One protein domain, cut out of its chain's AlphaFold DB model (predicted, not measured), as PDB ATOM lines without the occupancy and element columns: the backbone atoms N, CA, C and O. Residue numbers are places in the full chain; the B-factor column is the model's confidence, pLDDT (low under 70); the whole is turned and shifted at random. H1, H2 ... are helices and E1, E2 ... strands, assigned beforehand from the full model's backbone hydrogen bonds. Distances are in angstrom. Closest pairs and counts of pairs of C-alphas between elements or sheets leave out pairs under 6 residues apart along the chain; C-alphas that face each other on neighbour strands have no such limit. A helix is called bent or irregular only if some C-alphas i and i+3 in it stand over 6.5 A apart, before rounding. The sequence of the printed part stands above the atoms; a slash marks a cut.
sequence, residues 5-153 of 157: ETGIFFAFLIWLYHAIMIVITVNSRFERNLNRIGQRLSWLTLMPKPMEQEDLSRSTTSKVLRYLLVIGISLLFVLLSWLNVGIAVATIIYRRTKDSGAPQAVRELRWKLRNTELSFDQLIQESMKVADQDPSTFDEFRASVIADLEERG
ATOM      1  N   GLU A   5     -48.745 -31.112 -50.503       93.94
ATOM      2  CA  GLU A   5     -49.662 -30.525 -49.527       93.94
ATOM      3  C   GLU A   5     -48.937 -30.189 -48.221       93.94
ATOM      4  O   GLU A   5     -49.112 -29.103 -47.665       93.94
ATOM      5  N   THR A   6     -48.063 -31.091 -47.760       92.44
ATOM      6  CA  THR A   6     -47.252 -30.853 -46.557       92.44
ATOM      7  C   THR A   6     -46.253 -29.715 -46.774       92.44
ATOM      8  O   THR A   6     -46.074 -28.878 -45.889       92.44
ATOM      9  N   GLY A   7     -45.668 -29.610 -47.971       90.62
ATOM     10  CA  GLY A   7     -44.776 -28.507 -48.323       90.62
ATOM     11  C   GLY A   7     -45.494 -27.156 -48.414       90.62
ATOM     12  O   GLY A   7     -44.965 -26.165 -47.909       90.62
ATOM     13  N   ILE A   8     -46.719 -27.106 -48.960       92.94
ATOM     14  CA  ILE A   8     -47.556 -25.891 -48.940       92.94
ATOM     15  C   ILE A   8     -47.845 -25.469 -47.503       92.94
ATOM     16  O   ILE A   8     -47.695 -24.294 -47.172       92.94
ATOM     17  N   PHE A   9     -48.237 -26.413 -46.642       94.06
ATOM     18  CA  PHE A   9     -48.540 -26.122 -45.244       94.06
ATOM     19  C   PHE A   9     -47.344 -25.475 -44.528       94.06
ATOM     20  O   PHE A   9     -47.486 -24.408 -43.930       94.06
ATOM     21  N   PHE A  10     -46.140 -26.046 -44.654       93.19
ATOM     22  CA  PHE A  10     -44.935 -25.450 -44.069       93.19
ATOM     23  C   PHE A  10     -44.558 -24.110 -44.707       93.19
ATOM     24  O   PHE A  10     -44.209 -23.173 -43.989       93.19
ATOM     25  N   ALA A  11     -44.653 -23.985 -46.033       92.06
ATOM     26  CA  ALA A  11     -44.401 -22.727 -46.729       92.06
ATOM     27  C   ALA A  11     -45.355 -21.616 -46.255       92.06
ATOM     28  O   ALA A  11     -44.920 -20.482 -46.045       92.06
ATOM     29  N   PHE A  12     -46.627 -21.945 -46.021       93.12
ATOM     30  CA  PHE A  12     -47.619 -21.025 -45.475       93.12
ATOM     31  C   PHE A  12     -47.297 -20.615 -44.033       93.12
ATOM     32  O   PHE A  12     -47.345 -19.429 -43.714       93.12
ATOM     33  N   LEU A  13     -46.903 -21.558 -43.170       94.44
ATOM     34  CA  LEU A  13     -46.478 -21.241 -41.801       94.44
ATOM     35  C   LEU A  13     -45.256 -20.315 -41.777       94.44
ATOM     36  O   LEU A  13     -45.217 -19.349 -41.014       94.44
ATOM     37  N   ILE A  14     -44.272 -20.580 -42.638       91.44
ATOM     38  CA  ILE A  14     -43.090 -19.729 -42.800       91.44
ATOM     39  C   ILE A  14     -43.503 -18.336 -43.277       91.44
ATOM     40  O   ILE A  14     -43.017 -17.341 -42.738       91.44
ATOM     41  N   TRP A  15     -44.390 -18.244 -44.268       92.50
ATOM     42  CA  TRP A  15     -44.912 -16.970 -44.756       92.50
ATOM     43  C   TRP A  15     -45.622 -16.187 -43.642       92.50
ATOM     44  O   TRP A  15     -45.316 -15.013 -43.430       92.50
ATOM     45  N   LEU A  16     -46.486 -16.850 -42.867       92.19
ATOM     46  CA  LEU A  16     -47.216 -16.241 -41.756       92.19
ATOM     47  C   LEU A  16     -46.260 -15.713 -40.679       92.19
ATOM     48  O   LEU A  16     -46.406 -14.582 -40.217       92.19
ATOM     49  N   TYR A  17     -45.239 -16.497 -40.324       90.62
ATOM     50  CA  TYR A  17     -44.183 -16.064 -39.412       90.62
ATOM     51  C   TYR A  17     -43.472 -14.802 -39.921       90.62
ATOM     52  O   TYR A  17     -43.313 -13.838 -39.170       90.62
ATOM     53  N   HIS A  18     -43.085 -14.764 -41.202       85.88
ATOM     54  CA  HIS A  18     -42.444 -13.583 -41.789       85.88
ATOM     55  C   HIS A  18     -43.369 -12.362 -41.784       85.88
ATOM     56  O   HIS A  18     -42.916 -11.269 -41.440       85.88
ATOM     57  N   ALA A  19     -44.654 -12.538 -42.102       86.62
ATOM     58  CA  ALA A  19     -45.642 -11.464 -42.071       86.62
ATOM     59  C   ALA A  19     -45.763 -10.845 -40.667       86.62
ATOM     60  O   ALA A  19     -45.676  -9.625 -40.518       86.62
ATOM     61  N   ILE A  20     -45.868 -11.680 -39.627       87.62
ATOM     62  CA  ILE A  20     -45.913 -11.229 -38.228       87.62
ATOM     63  C   ILE A  20     -44.618 -10.497 -37.852       87.62
ATOM     64  O   ILE A  20     -44.660  -9.402 -37.288       87.62
ATOM     65  N   MET A  21     -43.457 -11.062 -38.198       83.69
ATOM     66  CA  MET A  21     -42.160 -10.462 -37.880       83.69
ATOM     67  C   MET A  21     -41.959  -9.096 -38.539       83.69
ATOM     68  O   MET A  21     -41.377  -8.205 -37.917       83.69
ATOM     69  N   ILE A  22     -42.453  -8.898 -39.764       80.75
ATOM     70  CA  ILE A  22     -42.422  -7.596 -40.441       80.75
ATOM     71  C   ILE A  22     -43.237  -6.571 -39.649       80.75
ATOM     72  O   ILE A  22     -42.717  -5.502 -39.338       80.75
ATOM     73  N   VAL A  23     -44.471  -6.907 -39.259       81.06
ATOM     74  CA  VAL A  23     -45.340  -6.003 -38.483       81.06
ATOM     75  C   VAL A  23     -44.688  -5.610 -37.157       81.06
ATOM     76  O   VAL A  23     -44.643  -4.427 -36.818       81.06
ATOM     77  N   ILE A  24     -44.122  -6.584 -36.435       84.25
ATOM     78  CA  ILE A  24     -43.387  -6.327 -35.188       84.25
ATOM     79  C   ILE A  24     -42.200  -5.395 -35.452       84.25
ATOM     80  O   ILE A  24     -41.987  -4.449 -34.698       84.25
ATOM     81  N   THR A  25     -41.442  -5.639 -36.522       79.62
ATOM     82  CA  THR A  25     -40.237  -4.867 -36.854       79.62
ATOM     83  C   THR A  25     -40.564  -3.408 -37.178       79.62
ATOM     84  O   THR A  25     -39.884  -2.519 -36.669       79.62
ATOM     85  N   VAL A  26     -41.624  -3.148 -37.947       75.44
ATOM     86  CA  VAL A  26     -42.054  -1.783 -38.312       75.44
ATOM     87  C   VAL A  26     -42.489  -0.969 -37.091       75.44
ATOM     88  O   VAL A  26     -42.284   0.238 -37.024       75.44
ATOM     89  N   ASN A  27     -43.067  -1.623 -36.084       79.75
ATOM     90  CA  ASN A  27     -43.442  -0.957 -34.836       79.75
ATOM     91  C   ASN A  27     -42.374  -1.087 -33.732       79.75
ATOM     92  O   ASN A  27     -42.619  -0.762 -32.569       79.75
ATOM     93  N   SER A  28     -41.187  -1.598 -34.059       84.69
ATOM     94  CA  SER A  28     -40.178  -1.900 -33.047       84.69
ATOM     95  C   SER A  28     -39.386  -0.666 -32.622       84.69
ATOM     96  O   SER A  28     -39.226   0.311 -33.358       84.69
ATOM     97  N   ARG A  29     -38.794  -0.755 -31.425       87.50
ATOM     98  CA  ARG A  29     -37.800   0.213 -30.933       87.50
ATOM     99  C   ARG A  29     -36.596   0.331 -31.871       87.50
ATOM    100  O   ARG A  29     -35.997   1.396 -31.947       87.50
ATOM    101  N   PHE A  30     -36.301  -0.721 -32.635       89.00
ATOM    102  CA  PHE A  30     -35.212  -0.746 -33.606       89.00
ATOM    103  C   PHE A  30     -35.376   0.314 -34.697       89.00
ATOM    104  O   PHE A  30     -34.443   1.073 -34.929       89.00
ATOM    105  N   GLU A  31     -36.558   0.432 -35.311       87.00
ATOM    106  CA  GLU A  31     -36.798   1.481 -36.317       87.00
ATOM    107  C   GLU A  31     -36.707   2.878 -35.687       87.00
ATOM    108  O   GLU A  31     -36.090   3.770 -36.260       87.00
ATOM    109  N   ARG A  32     -37.245   3.065 -34.475       88.25
ATOM    110  CA  ARG A  32     -37.191   4.363 -33.775       88.25
ATOM    111  C   ARG A  32     -35.758   4.790 -33.452       88.25
ATOM    112  O   ARG A  32     -35.404   5.939 -33.684       88.25
ATOM    113  N   ASN A  33     -34.943   3.865 -32.954       91.19
ATOM    114  CA  ASN A  33     -33.538   4.111 -32.652       91.19
ATOM    115  C   ASN A  33     -32.725   4.389 -33.927       91.19
ATOM    116  O   ASN A  33     -31.898   5.293 -33.928       91.19
ATOM    117  N   LEU A  34     -32.979   3.667 -35.024       89.25
ATOM    118  CA  LEU A  34     -32.324   3.948 -36.306       89.25
ATOM    119  C   LEU A  34     -32.694   5.334 -36.846       89.25
ATOM    120  O   LEU A  34     -31.811   6.065 -37.291       89.25
ATOM    121  N   ASN A  35     -33.966   5.733 -36.748       88.62
ATOM    122  CA  ASN A  35     -34.410   7.036 -37.246       88.62
ATOM    123  C   ASN A  35     -33.706   8.201 -36.523       88.62
ATOM    124  O   ASN A  35     -33.440   9.222 -37.151       88.62
ATOM    125  N   ARG A  36     -33.346   8.041 -35.238       87.94
ATOM    126  CA  ARG A  36     -32.584   9.051 -34.472       87.94
ATOM    127  C   ARG A  36     -31.199   9.330 -35.061       87.94
ATOM    128  O   ARG A  36     -30.719  10.449 -34.957       87.94
ATOM    129  N   ILE A  37     -30.575   8.342 -35.703       87.19
ATOM    130  CA  ILE A  37     -29.281   8.485 -36.395       87.19
ATOM    131  C   ILE A  37     -29.442   8.648 -37.915       87.19
ATOM    132  O   ILE A  37     -28.510   8.380 -38.670       87.19
ATOM    133  N   GLY A  38     -30.636   9.030 -38.389       85.69
ATOM    134  CA  GLY A  38     -30.924   9.233 -39.814       85.69
ATOM    135  C   GLY A  38     -30.842   7.967 -40.663       85.69
ATOM    136  O   GLY A  38     -30.593   8.033 -41.869       85.69
ATOM    137  N   GLN A  39     -31.039   6.800 -40.054       89.62
ATOM    138  CA  GLN A  39     -31.149   5.532 -40.758       89.62
ATOM    139  C   GLN A  39     -32.581   5.018 -40.700       89.62
ATOM    140  O   GLN A  39     -33.296   5.208 -39.727       89.62
ATOM    141  N   ARG A  40     -32.993   4.290 -41.732       87.94
ATOM    142  CA  ARG A  40     -34.269   3.579 -41.768       87.94
ATOM    143  C   ARG A  40     -34.070   2.136 -42.157       87.94
ATOM    144  O   ARG A  40     -33.067   1.760 -42.758       87.94
ATOM    145  N   LEU A  41     -35.079   1.323 -41.895       86.56
ATOM    146  CA  LEU A  41     -35.128  -0.008 -42.466       86.56
ATOM    147  C   LEU A  41     -35.546   0.029 -43.935       86.56
ATOM    148  O   LEU A  41     -36.531   0.664 -44.320       86.56
ATOM    149  N   SER A  42     -34.813  -0.712 -44.760       82.81
ATOM    150  CA  SER A  42     -35.274  -1.085 -46.088       82.81
ATOM    151  C   SER A  42     -36.498  -1.987 -45.969       82.81
ATOM    152  O   SER A  42     -36.455  -3.041 -45.344       82.81
ATOM    153  N   TRP A  43     -37.570  -1.605 -46.646       76.44
ATOM    154  CA  TRP A  43     -38.798  -2.384 -46.781       76.44
ATOM    155  C   TRP A  43     -38.631  -3.794 -47.366       76.44
ATOM    156  O   TRP A  43     -39.397  -4.688 -47.022       76.44
ATOM    157  N   LEU A  44     -37.639  -4.002 -48.236       72.75
ATOM    158  CA  LEU A  44     -37.437  -5.272 -48.933       72.75
ATOM    159  C   LEU A  44     -36.477  -6.181 -48.164       72.75
ATOM    160  O   LEU A  44     -36.725  -7.371 -47.997       72.75
ATOM    161  N   THR A  45     -35.359  -5.619 -47.704       76.06
ATOM    162  CA  THR A  45     -34.265  -6.397 -47.109       76.06
ATOM    163  C   THR A  45     -34.263  -6.367 -45.585       76.06
ATOM    164  O   THR A  45     -33.542  -7.157 -44.977       76.06
ATOM    165  N   LEU A  46     -35.040  -5.470 -44.965       75.25
ATOM    166  CA  LEU A  46     -35.017  -5.178 -43.525       75.25
ATOM    167  C   LEU A  46     -33.607  -4.841 -43.009       75.25
ATOM    168  O   LEU A  46     -33.293  -5.043 -41.838       75.25
ATOM    169  N   MET A  47     -32.745  -4.335 -43.895       82.62
ATOM    170  CA  MET A  47     -31.415  -3.842 -43.550       82.62
ATOM    171  C   MET A  47     -31.444  -2.324 -43.345       82.62
ATOM    172  O   MET A  47     -32.236  -1.653 -44.016       82.62
ATOM    173  N   PRO A  48     -30.592  -1.773 -42.460       86.06
ATOM    174  CA  PRO A  48     -30.430  -0.331 -42.325       86.06
ATOM    175  C   PRO A  48     -29.986   0.302 -43.653       86.06
ATOM    176  O   PRO A  48     -29.074  -0.196 -44.311       86.06
ATOM    177  N   LYS A  49     -30.647   1.390 -44.045       88.56
ATOM    178  CA  LYS A  49     -30.337   2.246 -45.195       88.56
ATOM    179  C   LYS A  49     -30.372   3.707 -44.717       88.56
ATOM    180  O   LYS A  49     -31.225   4.018 -43.885       88.56
ATOM    181  N   PRO A  50     -29.508   4.609 -45.216       88.44
ATOM    182  CA  PRO A  50     -29.644   6.041 -44.941       88.44
ATOM    183  C   PRO A  50     -31.036   6.563 -45.334       88.44
ATOM    184  O   PRO A  50     -31.621   6.114 -46.327       88.44
ATOM    185  N   MET A  51     -31.578   7.474 -44.523       87.25
ATOM    186  CA  MET A  51     -32.822   8.186 -44.814       87.25
ATOM    187  C   MET A  51     -32.594   9.300 -45.835       87.25
ATOM    188  O   MET A  51     -31.554   9.952 -45.841       87.25
ATOM    189  N   GLU A  52     -33.601   9.524 -46.673       86.25
ATOM    190  CA  GLU A  52     -33.691  10.658 -47.593       86.25
ATOM    191  C   GLU A  52     -34.691  11.690 -47.027       86.25
ATOM    192  O   GLU A  52     -35.533  11.343 -46.196       86.25
ATOM    193  N   GLN A  53     -34.651  12.953 -47.472       82.00
ATOM    194  CA  GLN A  53     -35.565  14.004 -46.972       82.00
ATOM    195  C   GLN A  53     -37.044  13.632 -47.135       82.00
ATOM    196  O   GLN A  53     -37.865  13.889 -46.254       82.00
ATOM    197  N   GLU A  54     -37.383  12.963 -48.238       81.50
ATOM    198  CA  GLU A  54     -38.734  12.467 -48.504       81.50
ATOM    199  C   GLU A  54     -39.225  11.467 -47.451       81.50
ATOM    200  O   GLU A  54     -40.429  11.270 -47.296       81.50
ATOM    201  N   ASP A  55     -38.320  10.804 -46.726       81.12
ATOM    202  CA  ASP A  55     -38.685   9.834 -45.700       81.12
ATOM    203  C   ASP A  55     -39.229  10.494 -44.424       81.12
ATOM    204  O   ASP A  55     -39.952   9.830 -43.678       81.12
ATOM    205  N   LEU A  56     -38.945  11.783 -44.193       77.94
ATOM    206  CA  LEU A  56     -39.449  12.534 -43.036       77.94
ATOM    207  C   LEU A  56     -40.950  12.832 -43.133       77.94
ATOM    208  O   LEU A  56     -41.643  12.857 -42.120       77.94
ATOM    209  N   SER A  57     -41.466  13.039 -44.347       78.75
ATOM    210  CA  SER A  57     -42.880  13.363 -44.594       78.75
ATOM    211  C   SER A  57     -43.748  12.132 -44.873       78.75
ATOM    212  O   SER A  57     -44.960  12.248 -45.076       78.75
ATOM    213  N   ARG A  58     -43.161  10.925 -44.880       76.19
ATOM    214  CA  ARG A  58     -43.898   9.690 -45.170       76.19
ATOM    215  C   ARG A  58     -44.862   9.335 -44.048       76.19
ATOM    216  O   ARG A  58     -44.466   9.068 -42.917       76.19
ATOM    217  N   SER A  59     -46.136   9.201 -44.409       79.75
ATOM    218  CA  SER A  59     -47.163   8.713 -43.494       79.75
ATOM    219  C   SER A  59     -46.926   7.248 -43.109       79.75
ATOM    220  O   SER A  59     -46.590   6.400 -43.946       79.75
ATOM    221  N   THR A  60     -47.164   6.923 -41.837       77.38
ATOM    222  CA  THR A  60     -47.116   5.548 -41.314       77.38
ATOM    223  C   THR A  60     -48.015   4.613 -42.123       77.38
ATOM    224  O   THR A  60     -47.632   3.486 -42.421       77.38
ATOM    225  N   THR A  61     -49.173   5.100 -42.578       77.56
ATOM    226  CA  THR A  61     -50.114   4.339 -43.411       77.56
ATOM    227  C   THR A  61     -49.506   3.922 -44.749       77.56
ATOM    228  O   THR A  61     -49.659   2.773 -45.155       77.56
ATOM    229  N   SER A  62     -48.763   4.814 -45.416       81.06
ATOM    230  CA  SER A  62     -48.080   4.494 -46.678       81.06
ATOM    231  C   SER A  62     -46.998   3.430 -46.477       81.06
ATOM    232  O   SER A  62     -46.869   2.510 -47.290       81.06
ATOM    233  N   LYS A  63     -46.269   3.490 -45.350       77.12
ATOM    234  CA  LYS A  63     -45.308   2.443 -44.970       77.12
ATOM    235  C   LYS A  63     -46.012   1.093 -44.802       77.12
ATOM    236  O   LYS A  63     -45.625   0.125 -45.453       77.12
ATOM    237  N   VAL A  64     -47.066   1.039 -43.984       81.25
ATOM    238  CA  VAL A  64     -47.829  -0.192 -43.698       81.25
ATOM    239  C   VAL A  64     -48.417  -0.795 -44.975       81.25
ATOM    240  O   VAL A  64     -48.268  -1.992 -45.208       81.25
ATOM    241  N   LEU A  65     -49.018   0.025 -45.842       84.56
ATOM    242  CA  LEU A  65     -49.625  -0.442 -47.090       84.56
ATOM    243  C   LEU A  65     -48.597  -1.091 -48.026       84.56
ATOM    244  O   LEU A  65     -48.855  -2.150 -48.594       84.56
ATOM    245  N   ARG A  66     -47.406  -0.496 -48.156       83.62
ATOM    246  CA  ARG A  66     -46.321  -1.075 -48.961       83.62
ATOM    247  C   ARG A  66     -45.858  -2.424 -48.411       83.62
ATOM    248  O   ARG A  66     -45.614  -3.337 -49.195       83.62
ATOM    249  N   TYR A  67     -45.782  -2.577 -47.088       82.81
ATOM    250  CA  TYR A  67     -45.467  -3.871 -46.477       82.81
ATOM    251  C   TYR A  67     -46.556  -4.915 -46.734       82.81
ATOM    252  O   TYR A  67     -46.228  -6.049 -47.079       82.81
ATOM    253  N   LEU A  68     -47.834  -4.539 -46.641       84.81
ATOM    254  CA  LEU A  68     -48.947  -5.435 -46.970       84.81
ATOM    255  C   LEU A  68     -48.895  -5.902 -48.429       84.81
ATOM    256  O   LEU A  68     -49.148  -7.074 -48.693       84.81
ATOM    257  N   LEU A  69     -48.504  -5.030 -49.364       88.69
ATOM    258  CA  LEU A  69     -48.305  -5.409 -50.767       88.69
ATOM    259  C   LEU A  69     -47.174  -6.430 -50.938       88.69
ATOM    260  O   LEU A  69     -47.365  -7.437 -51.617       88.69
ATOM    261  N   VAL A  70     -46.018  -6.214 -50.299       85.94
ATOM    262  CA  VAL A  70     -44.893  -7.168 -50.346       85.94
ATOM    263  C   VAL A  70     -45.306  -8.522 -49.757       85.94
ATOM    264  O   VAL A  70     -45.055  -9.562 -50.365       85.94
ATOM    265  N   ILE A  71     -45.997  -8.514 -48.612       85.81
ATOM    266  CA  ILE A  71     -46.533  -9.721 -47.970       85.81
ATOM    267  C   ILE A  71     -47.535 -10.429 -48.897       85.81
ATOM    268  O   ILE A  71     -47.414 -11.637 -49.103       85.81
ATOM    269  N   GLY A  72     -48.461  -9.697 -49.518       88.56
ATOM    270  CA  GLY A  72     -49.438 -10.252 -50.457       88.56
ATOM    271  C   GLY A  72     -48.793 -10.899 -51.684       88.56
ATOM    272  O   GLY A  72     -49.128 -12.028 -52.023       88.56
ATOM    273  N   ILE A  73     -47.809 -10.242 -52.306       88.88
ATOM    274  CA  ILE A  73     -47.073 -10.810 -53.450       88.88
ATOM    275  C   ILE A  73     -46.299 -12.064 -53.025       88.88
ATOM    276  O   ILE A  73     -46.302 -13.069 -53.735       88.88
ATOM    277  N   SER A  74     -45.672 -12.037 -51.845       85.56
ATOM    278  CA  SER A  74     -44.918 -13.185 -51.331       85.56
ATOM    279  C   SER A  74     -45.785 -14.426 -51.069       85.56
ATOM    280  O   SER A  74     -45.263 -15.539 -51.086       85.56
ATOM    281  N   LEU A  75     -47.107 -14.270 -50.909       89.19
ATOM    282  CA  LEU A  75     -48.038 -15.393 -50.758       89.19
ATOM    283  C   LEU A  75     -48.058 -16.289 -52.004       89.19
ATOM    284  O   LEU A  75     -48.187 -17.503 -51.879       89.19
ATOM    285  N   LEU A  76     -47.859 -15.727 -53.202       90.56
ATOM    286  CA  LEU A  76     -47.806 -16.507 -54.445       90.56
ATOM    287  C   LEU A  76     -46.642 -17.510 -54.444       90.56
ATOM    288  O   LEU A  76     -46.758 -18.596 -55.007       90.56
ATOM    289  N   PHE A  77     -45.546 -17.191 -53.753       89.44
ATOM    290  CA  PHE A  77     -44.387 -18.077 -53.631       89.44
ATOM    291  C   PHE A  77     -44.643 -19.271 -52.701       89.44
ATOM    292  O   PHE A  77     -43.887 -20.238 -52.745       89.44
ATOM    293  N   VAL A  78     -45.726 -19.269 -51.911       89.19
ATOM    294  CA  VAL A  78     -46.150 -20.449 -51.133       89.19
ATOM    295  C   VAL A  78     -46.506 -21.618 -52.056       89.19
ATOM    296  O   VAL A  78     -46.252 -22.769 -51.705       89.19
ATOM    297  N   LEU A  79     -46.996 -21.336 -53.269       90.12
ATOM    298  CA  LEU A  79     -47.308 -22.357 -54.276       90.12
ATOM    299  C   LEU A  79     -46.063 -23.108 -54.776       90.12
ATOM    300  O   LEU A  79     -46.180 -24.214 -55.292       90.12
ATOM    301  N   LEU A  80     -44.859 -22.562 -54.565       90.25
ATOM    302  CA  LEU A  80     -43.602 -23.260 -54.854       90.25
ATOM    303  C   LEU A  80     -43.265 -24.342 -53.808       90.25
ATOM    304  O   LEU A  80     -42.261 -25.042 -53.959       90.25
ATOM    305  N   SER A  81     -44.094 -24.499 -52.764       91.50
ATOM    306  CA  SER A  81     -44.044 -25.595 -51.789       91.50
ATOM    307  C   SER A  81     -42.627 -25.784 -51.214       91.50
ATOM    308  O   SER A  81     -42.048 -24.846 -50.654       91.50
ATOM    309  N   TRP A  82     -42.033 -26.969 -51.370       88.75
ATOM    310  CA  TRP A  82     -40.725 -27.334 -50.821       88.75
ATOM    311  C   TRP A  82     -39.555 -26.455 -51.277       88.75
ATOM    312  O   TRP A  82     -38.608 -26.290 -50.507       88.75
ATOM    313  N   LEU A  83     -39.612 -25.842 -52.465       91.06
ATOM    314  CA  LEU A  83     -38.566 -24.910 -52.901       91.06
ATOM    315  C   LEU A  83     -38.524 -23.675 -51.991       91.06
ATOM    316  O   LEU A  83     -37.452 -23.269 -51.540       91.06
ATOM    317  N   ASN A  84     -39.693 -23.114 -51.670       89.62
ATOM    318  CA  ASN A  84     -39.796 -21.974 -50.764       89.62
ATOM    319  C   ASN A  84     -39.337 -22.350 -49.348       89.62
ATOM    320  O   ASN A  84     -38.575 -21.612 -48.724       89.62
ATOM    321  N   VAL A  85     -39.734 -23.535 -48.865       89.06
ATOM    322  CA  VAL A  85     -39.280 -24.059 -47.567       89.06
ATOM    323  C   VAL A  85     -37.753 -24.177 -47.534       89.06
ATOM    324  O   VAL A  85     -37.126 -23.681 -46.599       89.06
ATOM    325  N   GLY A  86     -37.139 -24.764 -48.564       92.00
ATOM    326  CA  GLY A  86     -35.687 -24.918 -48.659       92.00
ATOM    327  C   GLY A  86     -34.943 -23.579 -48.641       92.00
ATOM    328  O   GLY A  86     -34.015 -23.402 -47.849       92.00
ATOM    329  N   ILE A  87     -35.386 -22.607 -49.447       92.00
ATOM    330  CA  ILE A  87     -34.798 -21.256 -49.488       92.00
ATOM    331  C   ILE A  87     -34.943 -20.554 -48.133       92.00
ATOM    332  O   ILE A  87     -33.993 -19.931 -47.645       92.00
ATOM    333  N   ALA A  88     -36.110 -20.663 -47.497       87.81
ATOM    334  CA  ALA A  88     -36.358 -20.059 -46.195       87.81
ATOM    335  C   ALA A  88     -35.460 -20.663 -45.109       87.81
ATOM    336  O   ALA A  88     -34.828 -19.923 -44.355       87.81
ATOM    337  N   VAL A  89     -35.341 -21.993 -45.062       91.44
ATOM    338  CA  VAL A  89     -34.458 -22.692 -44.118       91.44
ATOM    339  C   VAL A  89     -32.999 -22.294 -44.345       91.44
ATOM    340  O   VAL A  89     -32.325 -21.905 -43.392       91.44
ATOM    341  N   ALA A  90     -32.526 -22.292 -45.596       92.62
ATOM    342  CA  ALA A  90     -31.172 -21.852 -45.933       92.62
ATOM    343  C   ALA A  90     -30.915 -20.401 -45.488       92.62
ATOM    344  O   ALA A  90     -29.873 -20.099 -44.906       92.62
ATOM    345  N   THR A  91     -31.893 -19.513 -45.682       88.12
ATOM    346  CA  THR A  91     -31.811 -18.110 -45.256       88.12
ATOM    347  C   THR A  91     -31.749 -17.977 -43.733       88.12
ATOM    348  O   THR A  91     -30.954 -17.186 -43.219       88.12
ATOM    349  N   ILE A  92     -32.561 -18.742 -42.997       88.00
ATOM    350  CA  ILE A  92     -32.554 -18.754 -41.528       88.00
ATOM    351  C   ILE A  92     -31.196 -19.230 -41.010       88.00
ATOM    352  O   ILE A  92     -30.612 -18.575 -40.143       88.00
ATOM    353  N   ILE A  93     -30.673 -20.326 -41.567       91.56
ATOM    354  CA  ILE A  93     -29.356 -20.864 -41.208       91.56
ATOM    355  C   ILE A  93     -28.277 -19.821 -41.493       91.56
ATOM    356  O   ILE A  93     -27.520 -19.474 -40.593       91.56
ATOM    357  N   TYR A  94     -28.250 -19.249 -42.699       91.00
ATOM    358  CA  TYR A  94     -27.269 -18.232 -43.077       91.00
ATOM    359  C   TYR A  94     -27.274 -17.031 -42.122       91.00
ATOM    360  O   TYR A  94     -26.219 -16.617 -41.637       91.00
ATOM    361  N   ARG A  95     -28.456 -16.492 -41.792       84.75
ATOM    362  CA  ARG A  95     -28.587 -15.365 -40.852       84.75
ATOM    363  C   ARG A  95     -28.094 -15.736 -39.459       84.75
ATOM    364  O   ARG A  95     -27.335 -14.976 -38.866       84.75
ATOM    365  N   ARG A  96     -28.476 -16.911 -38.956       87.12
ATOM    366  CA  ARG A  96     -28.071 -17.381 -37.628       87.12
ATOM    367  C   ARG A  96     -26.564 -17.612 -37.539       87.12
ATOM    368  O   ARG A  96     -25.954 -17.227 -36.543       87.12
ATOM    369  N   THR A  97     -25.959 -18.182 -38.576       88.38
ATOM    370  CA  THR A  97     -24.508 -18.383 -38.658       88.38
ATOM    371  C   THR A  97     -23.776 -17.044 -38.713       88.38
ATOM    372  O   THR A  97     -22.852 -16.821 -37.933       88.38
ATOM    373  N   LYS A  98     -24.240 -16.110 -39.555       84.31
ATOM    374  CA  LYS A  98     -23.677 -14.757 -39.647       84.31
ATOM    375  C   LYS A  98     -23.761 -13.998 -38.320       84.31
ATOM    376  O   LYS A  98     -22.815 -13.310 -37.950       84.31
ATOM    377  N   ASP A  99     -24.870 -14.128 -37.597       81.62
ATOM    378  CA  ASP A  99     -25.052 -13.477 -36.297       81.62
ATOM    379  C   ASP A  99     -24.211 -14.122 -35.189       81.62
ATOM    380  O   ASP A  99     -23.724 -13.421 -34.303       81.62
ATOM    381  N   SER A 100     -23.996 -15.438 -35.255       84.88
ATOM    382  CA  SER A 100     -23.151 -16.159 -34.292       84.88
ATOM    383  C   SER A 100     -21.672 -15.795 -34.438       84.88
ATOM    384  O   SER A 100     -20.960 -15.756 -33.440       84.88
ATOM    385  N   GLY A 101     -21.225 -15.485 -35.660       86.50
ATOM    386  CA  GLY A 101     -19.860 -15.034 -35.942       86.50
ATOM    387  C   GLY A 101     -19.604 -13.541 -35.705       86.50
ATOM    388  O   GLY A 101     -18.488 -13.082 -35.928       86.50
ATOM    389  N   ALA A 102     -20.608 -12.756 -35.295       88.94
ATOM    390  CA  ALA A 102     -20.428 -11.322 -35.074       88.94
ATOM    391  C   ALA A 102     -19.671 -11.038 -33.755       88.94
ATOM    392  O   ALA A 102     -19.973 -11.678 -32.740       88.94
ATOM    393  N   PRO A 103     -18.756 -10.043 -33.726       90.62
ATOM    394  CA  PRO A 103     -18.079  -9.615 -32.502       90.62
ATOM    395  C   PRO A 103     -19.061  -9.249 -31.383       90.62
ATOM    396  O   PRO A 103     -20.170  -8.773 -31.644       90.62
ATOM    397  N   GLN A 104     -18.647  -9.429 -30.126       90.25
ATOM    398  CA  GLN A 104     -19.508  -9.192 -28.961       90.25
ATOM    399  C   GLN A 104     -20.073  -7.764 -28.931       90.25
ATOM    400  O   GLN A 104     -21.278  -7.610 -28.745       90.25
ATOM    401  N   ALA A 105     -19.250  -6.751 -29.224       89.62
ATOM    402  CA  ALA A 105     -19.683  -5.352 -29.294       89.62
ATOM    403  C   ALA A 105     -20.819  -5.140 -30.316       89.62
ATOM    404  O   ALA A 105     -21.823  -4.494 -30.027       89.62
ATOM    405  N   VAL A 106     -20.722  -5.767 -31.495       89.62
ATOM    406  CA  VAL A 106     -21.759  -5.693 -32.540       89.62
ATOM    407  C   VAL A 106     -23.054  -6.359 -32.076       89.62
ATOM    408  O   VAL A 106     -24.149  -5.852 -32.331       89.62
ATOM    409  N   ARG A 107     -22.955  -7.512 -31.406       88.50
ATOM    410  CA  ARG A 107     -24.123  -8.236 -30.881       88.50
ATOM    411  C   ARG A 107     -24.827  -7.438 -29.789       88.50
ATOM    412  O   ARG A 107     -26.056  -7.376 -29.796       88.50
ATOM    413  N   GLU A 108     -24.064  -6.812 -28.900       91.12
ATOM    414  CA  GLU A 108     -24.585  -5.959 -27.837       91.12
ATOM    415  C   GLU A 108     -25.290  -4.725 -28.407       91.12
ATOM    416  O   GLU A 108     -26.448  -4.489 -28.064       91.12
ATOM    417  N   LEU A 109     -24.667  -4.016 -29.358       90.88
ATOM    418  CA  LEU A 109     -25.299  -2.893 -30.054       90.88
ATOM    419  C   LEU A 109     -26.624  -3.323 -30.702       90.88
ATOM    420  O   LEU A 109     -27.656  -2.690 -30.490       90.88
ATOM    421  N   ARG A 110     -26.641  -4.433 -31.451       89.12
ATOM    422  CA  ARG A 110     -27.873  -4.939 -32.089       89.12
ATOM    423  C   ARG A 110     -28.957  -5.289 -31.075       89.12
ATOM    424  O   ARG A 110     -30.135  -5.054 -31.341       89.12
ATOM    425  N   TRP A 111     -28.578  -5.867 -29.937       90.31
ATOM    426  CA  TRP A 111     -29.516  -6.167 -28.864       90.31
ATOM    427  C   TRP A 111     -30.068  -4.880 -28.240       90.31
ATOM    428  O   TRP A 111     -31.289  -4.755 -28.129       90.31
ATOM    429  N   LYS A 112     -29.213  -3.899 -27.919       92.50
ATOM    430  CA  LYS A 112     -29.632  -2.605 -27.359       92.50
ATOM    431  C   LYS A 112     -30.549  -1.855 -28.318       92.50
ATOM    432  O   LYS A 112     -31.615  -1.420 -27.903       92.50
ATOM    433  N   LEU A 113     -30.213  -1.810 -29.609       90.69
ATOM    434  CA  LEU A 113     -31.050  -1.177 -30.630       90.69
ATOM    435  C   LEU A 113     -32.464  -1.780 -30.689       90.69
ATOM    436  O   LEU A 113     -33.414  -1.060 -30.977       90.69
ATOM    437  N   ARG A 114     -32.625  -3.084 -30.429       89.19
ATOM    438  CA  ARG A 114     -33.934  -3.761 -30.473       89.19
ATOM    439  C   ARG A 114     -34.725  -3.664 -29.172       89.19
ATOM    440  O   ARG A 114     -35.952  -3.654 -29.228       89.19
ATOM    441  N   ASN A 115     -34.048  -3.618 -28.027       90.00
ATOM    442  CA  ASN A 115     -34.685  -3.814 -26.722       90.00
ATOM    443  C   ASN A 115     -34.705  -2.556 -25.850       90.00
ATOM    444  O   ASN A 115     -35.623  -2.396 -25.046       90.00
ATOM    445  N   THR A 116     -33.765  -1.636 -26.035       91.69
ATOM    446  CA  THR A 116     -33.610  -0.436 -25.208       91.69
ATOM    447  C   THR A 116     -33.929   0.803 -26.029       91.69
ATOM    448  O   THR A 116     -33.630   0.868 -27.218       91.69
ATOM    449  N   GLU A 117     -34.564   1.795 -25.416       90.25
ATOM    450  CA  GLU A 117     -34.704   3.111 -26.032       90.25
ATOM    451  C   GLU A 117     -33.427   3.909 -25.769       90.25
ATOM    452  O   GLU A 117     -33.106   4.179 -24.616       90.25
ATOM    453  N   LEU A 118     -32.678   4.224 -26.826       90.69
ATOM    454  CA  LEU A 118     -31.368   4.866 -26.711       90.69
ATOM    455  C   LEU A 118     -31.453   6.323 -27.147       90.69
ATOM    456  O   LEU A 118     -31.988   6.609 -28.222       90.69
ATOM    457  N   SER A 119     -30.915   7.244 -26.350       93.50
ATOM    458  CA  SER A 119     -30.756   8.633 -26.795       93.50
ATOM    459  C   SER A 119     -29.770   8.725 -27.966       93.50
ATOM    460  O   SER A 119     -28.993   7.801 -28.214       93.50
ATOM    461  N   PHE A 120     -29.785   9.846 -28.688       91.00
ATOM    462  CA  PHE A 120     -28.847  10.093 -29.787       91.00
ATOM    463  C   PHE A 120     -27.382   9.942 -29.344       91.00
ATOM    464  O   PHE A 120     -26.619   9.202 -29.962       91.00
ATOM    465  N   ASP A 121     -27.020  10.542 -28.210       92.25
ATOM    466  CA  ASP A 121     -25.661  10.458 -27.670       92.25
ATOM    467  C   ASP A 121     -25.286   9.017 -27.278       92.25
ATOM    468  O   ASP A 121     -24.175   8.569 -27.550       92.25
ATOM    469  N   GLN A 122     -26.223   8.242 -26.714       93.19
ATOM    470  CA  GLN A 122     -25.999   6.821 -26.415       93.19
ATOM    471  C   GLN A 122     -25.815   5.986 -27.687       93.19
ATOM    472  O   GLN A 122     -24.988   5.075 -27.707       93.19
ATOM    473  N   LEU A 123     -26.561   6.286 -28.754       91.75
ATOM    474  CA  LEU A 123     -26.402   5.620 -30.049       91.75
ATOM    475  C   LEU A 123     -25.016   5.876 -30.639       91.75
ATOM    476  O   LEU A 123     -24.411   4.952 -31.180       91.75
ATOM    477  N   ILE A 124     -24.505   7.099 -30.489       91.38
ATOM    478  CA  ILE A 124     -23.152   7.460 -30.908       91.38
ATOM    479  C   ILE A 124     -22.096   6.743 -30.060       91.38
ATOM    480  O   ILE A 124     -21.178   6.139 -30.603       91.38
ATOM    481  N   GLN A 125     -22.237   6.737 -28.734       92.31
ATOM    482  CA  GLN A 125     -21.289   6.034 -27.864       92.31
ATOM    483  C   GLN A 125     -21.206   4.542 -28.202       92.31
ATOM    484  O   GLN A 125     -20.123   3.963 -28.254       92.31
ATOM    485  N   GLU A 126     -22.347   3.898 -28.445       91.25
ATOM    486  CA  GLU A 126     -22.380   2.480 -28.794       91.25
ATOM    487  C   GLU A 126     -21.869   2.209 -30.218       91.25
ATOM    488  O   GLU A 126     -21.286   1.150 -30.457       91.25
ATOM    489  N   SER A 127     -22.027   3.144 -31.161       89.56
ATOM    490  CA  SER A 127     -21.447   3.008 -32.502       89.56
ATOM    491  C   SER A 127     -19.925   3.185 -32.491       89.56
ATOM    492  O   SER A 127     -19.236   2.391 -33.131       89.56
ATOM    493  N   MET A 128     -19.391   4.117 -31.692       91.12
ATOM    494  CA  MET A 128     -17.946   4.286 -31.484       91.12
ATOM    495  C   MET A 128     -17.301   3.034 -30.882       91.12
ATOM    496  O   MET A 128     -16.265   2.594 -31.374       91.12
ATOM    497  N   LYS A 129     -17.951   2.391 -29.897       90.44
ATOM    498  CA  LYS A 129     -17.492   1.106 -29.327       90.44
ATOM    499  C   LYS A 129     -17.383   0.001 -30.376       90.44
ATOM    500  O   LYS A 129     -16.507  -0.851 -30.290       90.44
ATOM    501  N   VAL A 130     -18.297  -0.022 -31.345       90.56
ATOM    502  CA  VAL A 130     -18.277  -1.012 -32.432       90.56
ATOM    503  C   VAL A 130     -17.227  -0.674 -33.489       90.56
ATOM    504  O   VAL A 130     -16.661  -1.587 -34.085       90.56
ATOM    505  N   ALA A 131     -16.972   0.612 -33.717       88.44
ATOM    506  CA  ALA A 131     -15.957   1.105 -34.642       88.44
ATOM    507  C   ALA A 131     -14.533   1.121 -34.051       88.44
ATOM    508  O   ALA A 131     -13.611   1.511 -34.762       88.44
ATOM    509  N   ASP A 132     -14.367   0.707 -32.788       87.62
ATOM    510  CA  ASP A 132     -13.101   0.739 -32.041       87.62
ATOM    511  C   ASP A 132     -12.460   2.143 -32.014       87.62
ATOM    512  O   ASP A 132     -11.250   2.307 -32.157       87.62
ATOM    513  N   GLN A 133     -13.297   3.184 -31.885       88.44
ATOM    514  CA  GLN A 133     -12.845   4.574 -31.788       88.44
ATOM    515  C   GLN A 133     -12.608   5.003 -30.337       88.44
ATOM    516  O   GLN A 133     -13.319   4.576 -29.425       88.44
ATOM    517  N   ASP A 134     -11.629   5.891 -30.138       88.44
ATOM    518  CA  ASP A 134     -11.299   6.453 -28.829       88.44
ATOM    519  C   ASP A 134     -12.470   7.300 -28.287       88.44
ATOM    520  O   ASP A 134     -12.911   8.233 -28.957       88.44
ATOM    521  N   PRO A 135     -12.978   7.032 -27.069       88.75
ATOM    522  CA  PRO A 135     -13.995   7.865 -26.432       88.75
ATOM    523  C   PRO A 135     -13.631   9.352 -26.317       88.75
ATOM    524  O   PRO A 135     -14.533  10.179 -26.189       88.75
ATOM    525  N   SER A 136     -12.340   9.709 -26.348       89.25
ATOM    526  CA  SER A 136     -11.893  11.105 -26.284       89.25
ATOM    527  C   SER A 136     -12.347  11.949 -27.486       89.25
ATOM    528  O   SER A 136     -12.539  13.154 -27.341       89.25
ATOM    529  N   THR A 137     -12.608  11.325 -28.642       91.69
ATOM    530  CA  THR A 137     -13.063  12.005 -29.868       91.69
ATOM    531  C   THR A 137     -14.588  12.071 -29.985       91.69
ATOM    532  O   THR A 137     -15.122  12.352 -31.060       91.69
ATOM    533  N   PHE A 138     -15.319  11.827 -28.888       91.88
ATOM    534  CA  PHE A 138     -16.784  11.773 -28.888       91.88
ATOM    535  C   PHE A 138     -17.430  13.017 -29.504       91.88
ATOM    536  O   PHE A 138     -18.320  12.886 -30.344       91.88
ATOM    537  N   ASP A 139     -16.976  14.213 -29.126       92.25
ATOM    538  CA  ASP A 139     -17.563  15.463 -29.616       92.25
ATOM    539  C   ASP A 139     -17.310  15.673 -31.115       92.25
ATOM    540  O   ASP A 139     -18.207  16.119 -31.834       92.25
ATOM    541  N   GLU A 140     -16.131  15.289 -31.610       91.25
ATOM    542  CA  GLU A 140     -15.783  15.363 -33.033       91.25
ATOM    543  C   GLU A 140     -16.619  14.381 -33.855       91.25
ATOM    544  O   GLU A 140     -17.220  14.748 -34.868       91.25
ATOM    545  N   PHE A 141     -16.719  13.133 -33.392       90.31
ATOM    546  CA  PHE A 141     -17.511  12.109 -34.059       90.31
ATOM    547  C   PHE A 141     -19.001  12.470 -34.044       90.31
ATOM    548  O   PHE A 141     -19.662  12.407 -35.082       90.31
ATOM    549  N   ARG A 142     -19.527  12.946 -32.911       91.88
ATOM    550  CA  ARG A 142     -20.896  13.470 -32.799       91.88
ATOM    551  C   ARG A 142     -21.143  14.619 -33.772       91.88
ATOM    552  O   ARG A 142     -22.155  14.598 -34.470       91.88
ATOM    553  N   ALA A 143     -20.231  15.586 -33.852       91.88
ATOM    554  CA  ALA A 143     -20.335  16.696 -34.795       91.88
ATOM    555  C   ALA A 143     -20.338  16.206 -36.251       91.88
ATOM    556  O   ALA A 143     -21.155  16.671 -37.040       91.88
ATOM    557  N   SER A 144     -19.502  15.217 -36.593       90.50
ATOM    558  CA  SER A 144     -19.476  14.626 -37.939       90.50
ATOM    559  C   SER A 144     -20.794  13.944 -38.319       90.50
ATOM    560  O   SER A 144     -21.271  14.101 -39.440       90.50
ATOM    561  N   VAL A 145     -21.426  13.239 -37.373       88.75
ATOM    562  CA  VAL A 145     -22.719  12.584 -37.602       88.75
ATOM    563  C   VAL A 145     -23.813  13.632 -37.777       88.75
ATOM    564  O   VAL A 145     -24.649  13.497 -38.663       88.75
ATOM    565  N   ILE A 146     -23.804  14.695 -36.968       91.62
ATOM    566  CA  ILE A 146     -24.754  15.804 -37.110       91.62
ATOM    567  C   ILE A 146     -24.582  16.489 -38.471       91.62
ATOM    568  O   ILE A 146     -25.577  16.711 -39.154       91.62
ATOM    569  N   ALA A 147     -23.345  16.752 -38.896       90.81
ATOM    570  CA  ALA A 147     -23.063  17.346 -40.199       90.81
ATOM    571  C   ALA A 147     -23.570  16.469 -41.361       90.81
ATOM    572  O   ALA A 147     -24.204  16.987 -42.273       90.81
ATOM    573  N   ASP A 148     -23.379  15.144 -41.299       88.75
ATOM    574  CA  ASP A 148     -23.918  14.195 -42.292       88.75
ATOM    575  C   ASP A 148     -25.459  14.195 -42.324       88.75
ATOM    576  O   ASP A 148     -26.075  14.083 -43.387       88.75
ATOM    577  N   LEU A 149     -26.112  14.352 -41.167       88.19
ATOM    578  CA  LEU A 149     -27.569  14.494 -41.100       88.19
ATOM    579  C   LEU A 149     -28.035  15.805 -41.741       88.19
ATOM    580  O   LEU A 149     -28.974  15.787 -42.540       88.19
ATOM    581  N   GLU A 150     -27.373  16.916 -41.427       89.56
ATOM    582  CA  GLU A 150     -27.693  18.237 -41.971       89.56
ATOM    583  C   GLU A 150     -27.450  18.316 -43.481       89.56
ATOM    584  O   GLU A 150     -28.296  18.850 -44.201       89.56
ATOM    585  N   GLU A 151     -26.366  17.718 -43.986       88.31
ATOM    586  CA  GLU A 151     -26.074  17.613 -45.423       88.31
ATOM    587  C   GLU A 151     -27.192  16.866 -46.164       88.31
ATOM    588  O   GLU A 151     -27.623  17.258 -47.250       88.31
ATOM    589  N   ARG A 152     -27.748  15.827 -45.534       84.50
ATOM    590  CA  ARG A 152     -28.912  15.091 -46.050       84.50
ATOM    591  C   ARG A 152     -30.233  15.831 -45.838       84.50
ATOM    592  O   ARG A 152     -31.277  15.323 -46.243       84.50
ATOM    593  N   GLY A 153     -30.221  17.018 -45.232       84.12
ATOM    594  CA  GLY A 153     -31.394  17.814 -44.859       84.12
ATOM    595  C   GLY A 153     -32.298  17.147 -43.825       84.12
ATOM    596  O   GLY A 153     -33.502  17.406 -43.786       84.12
TER     597      GLY A 153
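Overview. This is residues 5 to 153 of the 157 residues of an uncharacterized protein of Comamonadaceae bacterium PBBC2 (UniProt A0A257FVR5). H3 and H4 open from one corner as a loose V, and H1 runs beside H3 and packs on the first part of H4; beyond the far end of H1 come H2 and a small strand hairpin, E1 and E2, then the helical hairpin H5 and H6, with H7 crossing H6. Residues 90 to 98 of H4 stick out. The 149 printed residues hold seven named helices and two named strands, in the order H1 H2 E1 E2 H3 H4 H5 H6 H7; the sheet is E1 - E2, antiparallel, and the class is mostly helix. The whole is loose and elongated, with a radius of gyration of the C-alphas of 18.4 A and spans of 61 by 37 by 22 A.

Arrangement. H1, residues 5 to 26, touches H3, residues 60 to 80, opposite ways at a shallow tilt of 15 degrees; the closest C-alphas, of Ala 11 and Val 78, are 5.3 A apart. With residues 7 to 14 alone H1 touches H4, residues 82 to 100, the same way at a steep tilt of 43 degrees, closest at the C-alphas of Gly 7 and Trp 82, 4.9 A. H2, residues 29 to 36, touches residues 113 to 115 alone of H5, residues 104 to 115, about perpendicular at 80 degrees; the C-alphas of Phe 30 and Arg 114 come closest, 4.5 A. E1, residues 39 to 41, and E2, residues 48 to 50, form an antiparallel hairpin, with N 40 and O 49 at 2.8 A and N 49 and O 40 at 2.8 A, within hydrogen-bond range. The closest C-alphas of H2 and E1, of Leu 34 and Arg 40, are 5.8 A apart. H5 and H6, residues 120 to 130, touch as a helical hairpin, opposite ways at a shallow tilt of 26 degrees, closest at the C-alphas of Ala 105 and Val 130, 5.5 A. H7, residues 135 to 151, touches H6 with residues 135 to 142 alone, at a steep tilt of 63 degrees, closest at the C-alphas of Ile 124 and Arg 142, 6.7 A. H1 and H7 are apart. In H1, H2, H4, H5 and H6 every O i to N i+4 pair is within hydrogen-bond range; in H3 12 of 17 are, in H7 11 of 13.

Along the chain. H1 begins at C-alpha 5, (-49.662, -30.525, -49.527), and is 31.8 A long. H3 is 32.0 A long, H4 26.6 A and H7 24.5 A. H4 begins at C-alpha 82, (-40.725, -27.334, -50.821). H7 ends at C-alpha 151, (-26.074, 17.613, -45.423), and is irregular: C-alphas 136 and 139 are 7.9 A apart.

Size, cuts and confidence. The farthest C-alphas, of Glu 5 and Ser 136, are 60.8 A apart. The printed part has no cut and no long link. Mean pLDDT of the printed part is 87.7, and no printed residue is under 70.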